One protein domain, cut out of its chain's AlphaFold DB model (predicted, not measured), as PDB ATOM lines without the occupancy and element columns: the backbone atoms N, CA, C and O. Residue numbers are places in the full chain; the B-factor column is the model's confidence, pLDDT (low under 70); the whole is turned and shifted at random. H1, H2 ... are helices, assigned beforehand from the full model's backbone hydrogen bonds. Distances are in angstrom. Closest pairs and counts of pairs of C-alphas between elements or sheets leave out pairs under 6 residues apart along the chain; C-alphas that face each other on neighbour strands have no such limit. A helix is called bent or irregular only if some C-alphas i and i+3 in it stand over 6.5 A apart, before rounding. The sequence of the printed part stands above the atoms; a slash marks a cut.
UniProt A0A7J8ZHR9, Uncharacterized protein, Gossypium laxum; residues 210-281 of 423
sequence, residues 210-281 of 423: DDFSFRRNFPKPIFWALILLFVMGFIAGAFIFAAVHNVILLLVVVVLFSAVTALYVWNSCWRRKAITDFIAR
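This is residues 210 to 281 of the 423 residues of an uncharacterized protein of Gossypium laxum (UniProt A0A7J8ZHR9). The domain is a long, narrow helical hairpin: H2 runs out along the long axis, a tight turn follows, and H3a folds back beside it, the two touching over the part nearer the turn. At the open end of the hairpin the short helix H1 comes before H2, and H3 bends, with residues 273 to 281 of its arm H3b sticking out. The printed part has 72 residues with three named helices, H1, H2 and H3 in that order, and no named strand; the class is all helix. The whole is only just extended, close to loose, with a radius of gyration of the C-alphas of 17.0 A, and is a rod spanning 54 by 21 by 14 A.

H1, residues 210 to 216, and H2, residues 220 to 244, meet only through their link, which is tight with 3 residues. A tight link of 2 residues joins H2 to H3, residues 247 to 281. By its hydrogen bonds H3 was assigned as one helix, but it is bent: C-alphas 269 and 272 are 7.0 A apart. Its arms are H3a, residues 247 to 269, and H3b, residues 272 to 281, and their lines stand at a steep tilt of 47 degrees. H2 and H3a form a helical hairpin and run opposite ways at a shallow tilt of 15 degrees, with centres 12.2 A apart. They touch through residues 230 to 241 of H2 and 247 to 257 of H3a alone; the closest C-alphas, those of Gly 237 and Leu 250, are 5.4 A apart. H1 and H3a are apart, but only just, with their closest C-alphas 8.5 A from each other. H3b is apart from both H1 and H2. Every O i to N i+4 pair is within hydrogen-bond range in H2, H3a and H3b. In H1 1 of 3 such pairs is within range, beside 3 of 4 O i to N i+3 pairs.

H1 begins with C-alpha 210 at (136.963, 223.586, 196.359) and is 9.7 A long from first to last C-alpha. H2 measures 35.8 A from C-alpha 220 to C-alpha 244, the latter at (154.240, 269.394, 209.853). H3a measures 32.7 A from C-alpha 247 to C-alpha 269. H3b is 14.3 A long and ends with C-alpha 281 at (154.547, 223.427, 180.831).

The two C-alphas farthest apart are those of Ala 243 and Ala 280, at 55.4 A. Residues 273 to 281 stand free; the body without them spans 50 by 20 by 11 A. The printed part has no cut, and both links are tight. The mean pLDDT of the printed part is 80.3, and residues 210 to 219 are under 70.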
ATOM      1  N   ASP A 210     135.715 223.921 197.060       54.00
ATOM      2  CA  ASP A 210     136.963 223.586 196.359       54.00
ATOM      3  C   ASP A 210     137.526 224.767 195.537       54.00
ATOM      4  O   ASP A 210     138.739 224.962 195.454       54.00
ATOM      5  N   ASP A 211     136.667 225.653 195.021       52.50
ATOM      6  CA  ASP A 211     137.109 226.901 194.376       52.50
ATOM      7  C   ASP A 211     137.525 227.962 195.396       52.50
ATOM      8  O   ASP A 211     138.503 228.698 195.218       52.50
ATOM      9  N   PHE A 212     136.748 228.071 196.478       47.16
ATOM     10  CA  PHE A 212     137.016 229.038 197.534       47.16
ATOM     11  C   PHE A 212     138.249 228.651 198.341       47.16
ATOM     12  O   PHE A 212     138.980 229.543 198.768       47.16
ATOM     13  N   SER A 213     138.535 227.362 198.515       44.28
ATOM     14  CA  SER A 213     139.732 226.879 199.208       44.28
ATOM     15  C   SER A 213     141.015 227.262 198.473       44.28
ATOM     16  O   SER A 213     141.951 227.730 199.122       44.28
ATOM     17  N   PHE A 214     141.036 227.243 197.137       46.06
ATOM     18  CA  PHE A 214     142.199 227.702 196.374       46.06
ATOM     19  C   PHE A 214     142.489 229.211 196.553       46.06
ATOM     20  O   PHE A 214     143.641 229.640 196.688       46.06
ATOM     21  N   ARG A 215     141.442 230.046 196.644       48.22
ATOM     22  CA  ARG A 215     141.588 231.484 196.958       48.22
ATOM     23  C   ARG A 215     141.913 231.721 198.440       48.22
ATOM     24  O   ARG A 215     142.637 232.662 198.764       48.22
ATOM     25  N   ARG A 216     141.422 230.848 199.327       44.25
ATOM     26  CA  ARG A 216     141.577 230.892 200.792       44.25
ATOM     27  C   ARG A 216     142.911 230.336 201.294       44.25
ATOM     28  O   ARG A 216     143.256 230.608 202.439       44.25
ATOM     29  N   ASN A 217     143.666 229.633 200.450       52.19
ATOM     30  CA  ASN A 217     145.003 229.128 200.767       52.19
ATOM     31  C   ASN A 217     146.100 230.199 200.731       52.19
ATOM     32  O   ASN A 217     147.255 229.892 201.017       52.19
ATOM     33  N   PHE A 218     145.771 231.456 200.406       57.94
ATOM     34  CA  PHE A 218     146.697 232.534 200.735       57.94
ATOM     35  C   PHE A 218     146.743 232.650 202.260       57.94
ATOM     36  O   PHE A 218     145.673 232.691 202.875       57.94
ATOM     37  N   PRO A 219     147.929 232.690 202.884       66.56
ATOM     38  CA  PRO A 219     148.034 232.789 204.327       66.56
ATOM     39  C   PRO A 219     147.307 234.056 204.785       66.56
ATOM     40  O   PRO A 219     147.809 235.170 204.658       66.56
ATOM     41  N   LYS A 220     146.098 233.865 205.329       71.25
ATOM     42  CA  LYS A 220     145.308 234.898 206.002       71.25
ATOM     43  C   LYS A 220     146.163 235.778 206.923       71.25
ATOM     44  O   LYS A 220     145.934 236.983 206.878       71.25
ATOM     45  N   PRO A 221     147.152 235.260 207.690       76.50
ATOM     46  CA  PRO A 221     148.013 236.128 208.490       76.50
ATOM     47  C   PRO A 221     148.817 237.129 207.656       76.50
ATOM     48  O   PRO A 221     148.915 238.273 208.072       76.50
ATOM     49  N   ILE A 222     149.325 236.768 206.471       79.25
ATOM     50  CA  ILE A 222     150.065 237.714 205.612       79.25
ATOM     51  C   ILE A 222     149.135 238.825 205.122       79.25
ATOM     52  O   ILE A 222     149.508 239.992 205.118       79.25
ATOM     53  N   PHE A 223     147.902 238.483 204.749       77.62
ATOM     54  CA  PHE A 223     146.919 239.483 204.340       77.62
ATOM     55  C   PHE A 223     146.534 240.427 205.492       77.62
ATOM     56  O   PHE A 223     146.517 241.641 205.308       77.62
ATOM     57  N   TRP A 224     146.287 239.886 206.689       83.06
ATOM     58  CA  TRP A 224     146.022 240.690 207.886       83.06
ATOM     59  C   TRP A 224     147.221 241.551 208.293       83.06
ATOM     60  O   TRP A 224     147.034 242.711 208.642       83.06
ATOM     61  N   ALA A 225     148.443 241.025 208.192       84.81
ATOM     62  CA  ALA A 225     149.668 241.771 208.466       84.81
ATOM     63  C   ALA A 225     149.851 242.943 207.492       84.81
ATOM     64  O   ALA A 225     150.171 244.043 207.930       84.81
ATOM     65  N   LEU A 226     149.580 242.740 206.196       83.50
ATOM     66  CA  LEU A 226     149.585 243.824 205.208       83.50
ATOM     67  C   LEU A 226     148.557 244.903 205.562       83.50
ATOM     68  O   LEU A 226     148.896 246.081 205.566       83.50
ATOM     69  N   ILE A 227     147.325 244.516 205.915       84.88
ATOM     70  CA  ILE A 227     146.289 245.472 206.338       84.88
ATOM     71  C   ILE A 227     146.746 246.271 207.562       84.88
ATOM     72  O   ILE A 227     146.649 247.495 207.552       84.88
ATOM     73  N   LEU A 228     147.259 245.605 208.600       89.25
ATOM     74  CA  LEU A 228     147.721 246.271 209.820       89.25
ATOM     75  C   LEU A 228     148.878 247.233 209.546       89.25
ATOM     76  O   LEU A 228     148.862 248.357 210.044       89.25
ATOM     77  N   LEU A 229     149.840 246.829 208.715       87.69
ATOM     78  CA  LEU A 229     150.953 247.683 208.305       87.69
ATOM     79  C   LEU A 229     150.454 248.954 207.607       87.69
ATOM     80  O   LEU A 229     150.948 250.043 207.891       87.69
ATOM     81  N   PHE A 230     149.431 248.843 206.757       85.06
ATOM     82  CA  PHE A 230     148.834 250.012 206.116       85.06
ATOM     83  C   PHE A 230     148.062 250.899 207.082       85.06
ATOM     84  O   PHE A 230     148.230 252.113 207.029       85.06
ATOM     85  N   VAL A 231     147.265 250.330 207.989       88.81
ATOM     86  CA  VAL A 231     146.545 251.110 209.009       88.81
ATOM     87  C   VAL A 231     147.530 251.911 209.861       88.81
ATOM     88  O   VAL A 231     147.352 253.116 210.027       88.81
ATOM     89  N   MET A 232     148.617 251.282 210.319       90.38
ATOM     90  CA  MET A 232     149.678 251.968 211.061       90.38
ATOM     91  C   MET A 232     150.351 253.063 210.225       90.38
ATOM     92  O   MET A 232     150.563 254.169 210.720       90.38
ATOM     93  N   GLY A 233     150.634 252.791 208.946       85.81
ATOM     94  CA  GLY A 233     151.210 253.770 208.021       85.81
ATOM     95  C   GLY A 233     150.313 254.989 207.784       85.81
ATOM     96  O   GLY A 233     150.806 256.114 207.773       85.81
ATOM     97  N   PHE A 234     148.996 254.796 207.656       86.31
ATOM     98  CA  PHE A 234     148.034 255.892 207.506       86.31
ATOM     99  C   PHE A 234     147.892 256.724 208.783       86.31
ATOM    100  O   PHE A 234     147.852 257.948 208.692       86.31
ATOM    101  N   ILE A 235     147.861 256.090 209.961       90.06
ATOM    102  CA  ILE A 235     147.801 256.801 211.251       90.06
ATOM    103  C   ILE A 235     149.059 257.660 211.439       90.06
ATOM    104  O   ILE A 235     148.954 258.849 211.736       90.06
ATOM    105  N   ALA A 236     150.242 257.087 211.200       87.19
ATOM    106  CA  ALA A 236     151.502 257.821 211.272       87.19
ATOM    107  C   ALA A 236     151.567 258.950 210.228       87.19
ATOM    108  O   ALA A 236     151.933 260.076 210.558       87.19
ATOM    109  N   GLY A 237     151.158 258.680 208.984       86.06
ATOM    110  CA  GLY A 237     151.121 259.676 207.912       86.06
ATOM    111  C   GLY A 237     150.182 260.848 208.213       86.06
ATOM    112  O   GLY A 237     150.553 261.999 207.988       86.06
ATOM    113  N   ALA A 238     149.000 260.580 208.776       86.81
ATOM    114  CA  ALA A 238     148.048 261.611 209.186       86.81
ATOM    115  C   ALA A 238     148.576 262.457 210.354       86.81
ATOM    116  O   ALA A 238     148.419 263.677 210.345       86.81
ATOM    117  N   PHE A 239     149.244 261.832 211.329       88.50
ATOM    118  CA  PHE A 239     149.858 262.548 212.445       88.50
ATOM    119  C   PHE A 239     150.970 263.491 211.971       88.50
ATOM    120  O   PHE A 239     150.999 264.656 212.359       88.50
ATOM    121  N   ILE A 240     151.846 263.025 211.073       85.19
ATOM    122  CA  ILE A 240     152.906 263.873 210.510       85.19
ATOM    123  C   ILE A 240     152.310 264.983 209.636       85.19
ATOM    124  O   ILE A 240     152.793 266.113 209.671       85.19
ATOM    125  N   PHE A 241     151.236 264.699 208.893       85.88
ATOM    126  CA  PHE A 241     150.516 265.726 208.146       85.88
ATOM    127  C   PHE A 241     149.955 266.817 209.066       85.88
ATOM    128  O   PHE A 241     150.128 267.993 208.768       85.88
ATOM    129  N   ALA A 242     149.345 266.456 210.195       86.06
ATOM    130  CA  ALA A 242     148.828 267.425 211.159       86.06
ATOM    131  C   ALA A 242     149.943 268.218 211.862       86.06
ATOM    132  O   ALA A 242     149.788 269.410 212.097       86.06
ATOM    133  N   ALA A 243     151.069 267.573 212.176       87.50
ATOM    134  CA  ALA A 243     152.174 268.205 212.895       87.50
ATOM    135  C   ALA A 243     153.035 269.120 212.007       87.50
ATOM    136  O   ALA A 243     153.474 270.177 212.448       87.50
ATOM    137  N   VAL A 244     153.305 268.708 210.765       87.88
ATOM    138  CA  VAL A 244     154.240 269.394 209.853       87.88
ATOM    139  C   VAL A 244     153.494 270.170 208.758       87.88
ATOM    140  O   VAL A 244     154.111 270.904 207.993       87.88
ATOM    141  N   HIS A 245     152.169 270.003 208.642       84.19
ATOM    142  CA  HIS A 245     151.348 270.527 207.538       84.19
ATOM    143  C   HIS A 245     151.872 270.144 206.144       84.19
ATOM    144  O   HIS A 245     151.594 270.802 205.142       84.19
ATOM    145  N   ASN A 246     152.619 269.039 206.055       82.50
ATOM    146  CA  ASN A 246     153.254 268.607 204.820       82.50
ATOM    147  C   ASN A 246     152.429 267.519 204.119       82.50
ATOM    148  O   ASN A 246     152.542 266.329 204.421       82.50
ATOM    149  N   VAL A 247     151.607 267.943 203.154       84.62
ATOM    150  CA  VAL A 247     150.747 267.066 202.330       84.62
ATOM    151  C   VAL A 247     151.566 266.030 201.545       84.62
ATOM    152  O   VAL A 247     151.071 264.939 201.257       84.62
ATOM    153  N   ILE A 248     152.824 266.341 201.211       85.81
ATOM    154  CA  ILE A 248     153.667 265.513 200.338       85.81
ATOM    155  C   ILE A 248     153.882 264.125 200.952       85.81
ATOM    156  O   ILE A 248     153.813 263.124 200.242       85.81
ATOM    157  N   LEU A 249     154.071 264.034 202.272       81.75
ATOM    158  CA  LEU A 249     154.292 262.752 202.945       81.75
ATOM    159  C   LEU A 249     153.054 261.851 202.869       81.75
ATOM    160  O   LEU A 249     153.171 260.668 202.550       81.75
ATOM    161  N   LEU A 250     151.863 262.412 203.095       82.31
ATOM    162  CA  LEU A 250     150.606 261.672 202.971       82.31
ATOM    163  C   LEU A 250     150.414 261.152 201.538       82.31
ATOM    164  O   LEU A 250     150.022 260.002 201.343       82.31
ATOM    165  N   LEU A 251     150.754 261.971 200.536       88.06
ATOM    166  CA  LEU A 251     150.690 261.586 199.127       88.06
ATOM    167  C   LEU A 251     151.628 260.411 198.820       88.06
ATOM    168  O   LEU A 251     151.205 259.454 198.173       88.06
ATOM    169  N   VAL A 252     152.861 260.425 199.334       87.94
ATOM    170  CA  VAL A 252     153.811 259.309 199.174       87.94
ATOM    171  C   VAL A 252     153.255 258.012 199.775       87.94
ATOM    172  O   VAL A 252     153.298 256.970 199.119       87.94
ATOM    173  N   VAL A 253     152.673 258.063 200.980       86.06
ATOM    174  CA  VAL A 253     152.064 256.885 201.631       86.06
ATOM    175  C   VAL A 253     150.904 256.324 200.800       86.06
ATOM    176  O   VAL A 253     150.821 255.110 200.596       86.06
ATOM    177  N   VAL A 254     150.041 257.189 200.258       87.56
ATOM    178  CA  VAL A 254     148.922 256.783 199.389       87.56
ATOM    179  C   VAL A 254     149.420 256.154 198.086       87.56
ATOM    180  O   VAL A 254     148.900 255.117 197.668       87.56
ATOM    181  N   VAL A 255     150.446 256.731 197.453       92.56
ATOM    182  CA  VAL A 255     151.035 256.186 196.221       92.56
ATOM    183  C   VAL A 255     151.624 254.799 196.479       92.56
ATOM    184  O   VAL A 255     151.304 253.860 195.745       92.56
ATOM    185  N   LEU A 256     152.396 254.625 197.554       89.38
ATOM    186  CA  LEU A 256     152.938 253.319 197.939       89.38
ATOM    187  C   LEU A 256     151.825 252.293 198.208       89.38
ATOM    188  O   LEU A 256     151.898 251.164 197.720       89.38
ATOM    189  N   PHE A 257     150.759 252.687 198.911       87.12
ATOM    190  CA  PHE A 257     149.597 251.827 199.146       87.12
ATOM    191  C   PHE A 257     148.921 251.395 197.840       87.12
ATOM    192  O   PHE A 257     148.599 250.214 197.660       87.12
ATOM    193  N   SER A 258     148.729 252.334 196.912       88.62
ATOM    194  CA  SER A 258     148.124 252.051 195.611       88.62
ATOM    195  C   SER A 258     148.973 251.074 194.794       88.62
ATOM    196  O   SER A 258     148.429 250.124 194.233       88.62
ATOM    197  N   ALA A 259     150.302 251.223 194.815       92.19
ATOM    198  CA  ALA A 259     151.229 250.338 194.120       92.19
ATOM    199  C   ALA A 259     151.188 248.912 194.688       92.19
ATOM    200  O   ALA A 259     151.040 247.948 193.935       92.19
ATOM    201  N   VAL A 260     151.240 248.757 196.016       88.19
ATOM    202  CA  VAL A 260     151.157 247.430 196.649       88.19
ATOM    203  C   VAL A 260     149.795 246.782 196.399       88.19
ATOM    204  O   VAL A 260     149.726 245.591 196.093       88.19
ATOM    205  N   THR A 261     148.709 247.554 196.473       84.62
ATOM    206  CA  THR A 261     147.360 247.047 196.190       84.62
ATOM    207  C   THR A 261     147.228 246.614 194.732       84.62
ATOM    208  O   THR A 261     146.697 245.536 194.464       84.62
ATOM    209  N   ALA A 262     147.757 247.396 193.787       88.88
ATOM    210  CA  ALA A 262     147.770 247.048 192.371       88.88
ATOM    211  C   ALA A 262     148.559 245.755 192.117       88.88
ATOM    212  O   ALA A 262     148.045 244.854 191.456       88.88
ATOM    213  N   LEU A 263     149.750 245.607 192.709       87.75
ATOM    214  CA  LEU A 263     150.548 244.379 192.625       87.75
ATOM    215  C   LEU A 263     149.825 243.175 193.241       87.75
ATOM    216  O   LEU A 263     149.840 242.081 192.677       87.75
ATOM    217  N   TYR A 264     149.159 243.362 194.381       82.44
ATOM    218  CA  TYR A 264     148.375 242.308 195.018       82.44
ATOM    219  C   TYR A 264     147.205 241.859 194.134       82.44
ATOM    220  O   TYR A 264     147.011 240.659 193.927       82.44
ATOM    221  N   VAL A 265     146.441 242.809 193.588       81.81
ATOM    222  CA  VAL A 265     145.329 242.530 192.671       81.81
ATOM    223  C   VAL A 265     145.846 241.841 191.413       81.81
ATOM    224  O   VAL A 265     145.304 240.804 191.038       81.81
ATOM    225  N   TRP A 266     146.932 242.342 190.824       84.38
ATOM    226  CA  TRP A 266     147.583 241.749 189.657       84.38
ATOM    227  C   TRP A 266     147.963 240.288 189.903       84.38
ATOM    228  O   TRP A 266     147.519 239.400 189.175       84.38
ATOM    229  N   ASN A 267     148.676 240.016 190.999       83.25
ATOM    230  CA  ASN A 267     149.065 238.663 191.395       83.25
ATOM    231  C   ASN A 267     147.854 237.762 191.680       83.25
ATOM    232  O   ASN A 267     147.866 236.575 191.355       83.25
ATOM    233  N   SER A 268     146.791 238.303 192.276       74.81
ATOM    234  CA  SER A 268     145.557 237.561 192.562       74.81
ATOM    235  C   SER A 268     144.805 237.191 191.280       74.81
ATOM    236  O   SER A 268     144.369 236.048 191.128       74.81
ATOM    237  N   CYS A 269     144.712 238.121 190.326       76.75
ATOM    238  CA  CYS A 269     144.090 237.910 189.020       76.75
ATOM    239  C   CYS A 269     144.894 236.936 188.149       76.75
ATOM    240  O   CYS A 269     144.314 236.084 187.479       76.75
ATOM    241  N   TRP A 270     146.225 237.017 188.187       78.44
ATOM    242  CA  TRP A 270     147.108 236.175 187.378       78.44
ATOM    243  C   TRP A 270     147.335 234.785 187.972       78.44
ATOM    244  O   TRP A 270     147.799 233.895 187.265       78.44
ATOM    245  N   ARG A 271     146.954 234.551 189.234       76.75
ATOM    246  CA  ARG A 271     147.183 233.278 189.934       76.75
ATOM    247  C   ARG A 271     146.646 232.067 189.172       76.75
ATOM    248  O   ARG A 271     147.369 231.092 188.999       76.75
ATOM    249  N   ARG A 272     145.384 232.114 188.722       75.75
ATOM    250  CA  ARG A 272     144.765 230.981 188.007       75.75
ATOM    251  C   ARG A 272     145.491 230.716 186.690       75.75
ATOM    252  O   ARG A 272     145.853 229.578 186.422       75.75
ATOM    253  N   LYS A 273     145.777 231.781 185.932       82.75
ATOM    254  CA  LYS A 273     146.519 231.702 184.670       82.75
ATOM    255  C   LYS A 273     147.917 231.113 184.877       82.75
ATOM    256  O   LYS A 273     148.298 230.218 184.137       82.75
ATOM    257  N   ALA A 274     148.636 231.547 185.911       84.69
ATOM    258  CA  ALA A 274     149.973 231.054 186.231       84.69
ATOM    259  C   ALA A 274     149.992 229.552 186.551       84.69
ATOM    260  O   ALA A 274     150.919 228.855 186.154       84.69
ATOM    261  N   ILE A 275     148.970 229.035 187.234       83.00
ATOM    262  CA  ILE A 275     148.887 227.610 187.586       83.00
ATOM    263  C   ILE A 275     148.536 226.765 186.381       83.00
ATOM    264  O   ILE A 275     149.179 225.746 186.154       83.00
ATOM    265  N   THR A 276     147.555 227.195 185.589       84.44
ATOM    266  CA  THR A 276     147.217 226.508 184.342       84.44
ATOM    267  C   THR A 276     148.429 226.469 183.411       84.44
ATOM    268  O   THR A 276     148.740 225.421 182.859       84.44
ATOM    269  N   ASP A 277     149.175 227.571 183.311       87.31
ATOM    270  CA  ASP A 277     150.399 227.675 182.509       87.31
ATOM    271  C   ASP A 277     151.566 226.845 183.087       87.31
ATOM    272  O   ASP A 277     152.351 226.239 182.359       87.31
ATOM    273  N   PHE A 278     151.677 226.747 184.416       88.56
ATOM    274  CA  PHE A 278     152.625 225.845 185.075       88.56
ATOM    275  C   PHE A 278     152.305 224.374 184.776       88.56
ATOM    276  O   PHE A 278     153.183 223.628 184.348       88.56
ATOM    277  N   ILE A 279     151.042 223.966 184.938       88.00
ATOM    278  CA  ILE A 279     150.587 222.605 184.630       88.00
ATOM    279  C   ILE A 279     150.786 222.313 183.142       88.00
ATOM    280  O   ILE A 279     151.253 221.232 182.795       88.00
ATOM    281  N   ALA A 280     150.497 223.270 182.254       87.62
ATOM    282  CA  ALA A 280     150.685 223.123 180.814       87.62
ATOM    283  C   ALA A 280     152.155 222.876 180.439       87.62
ATOM    284  O   ALA A 280     152.422 221.975 179.644       87.62
ATOM    285  N   ARG A 281     153.100 223.588 181.066       90.50
ATOM    286  CA  ARG A 281     154.547 223.427 180.831       90.50
ATOM    287  C   ARG A 281     155.177 222.222 181.525       90.50
ATOM    288  O   ARG A 281     156.272 221.821 181.146       90.50
TER     289      ARG A 281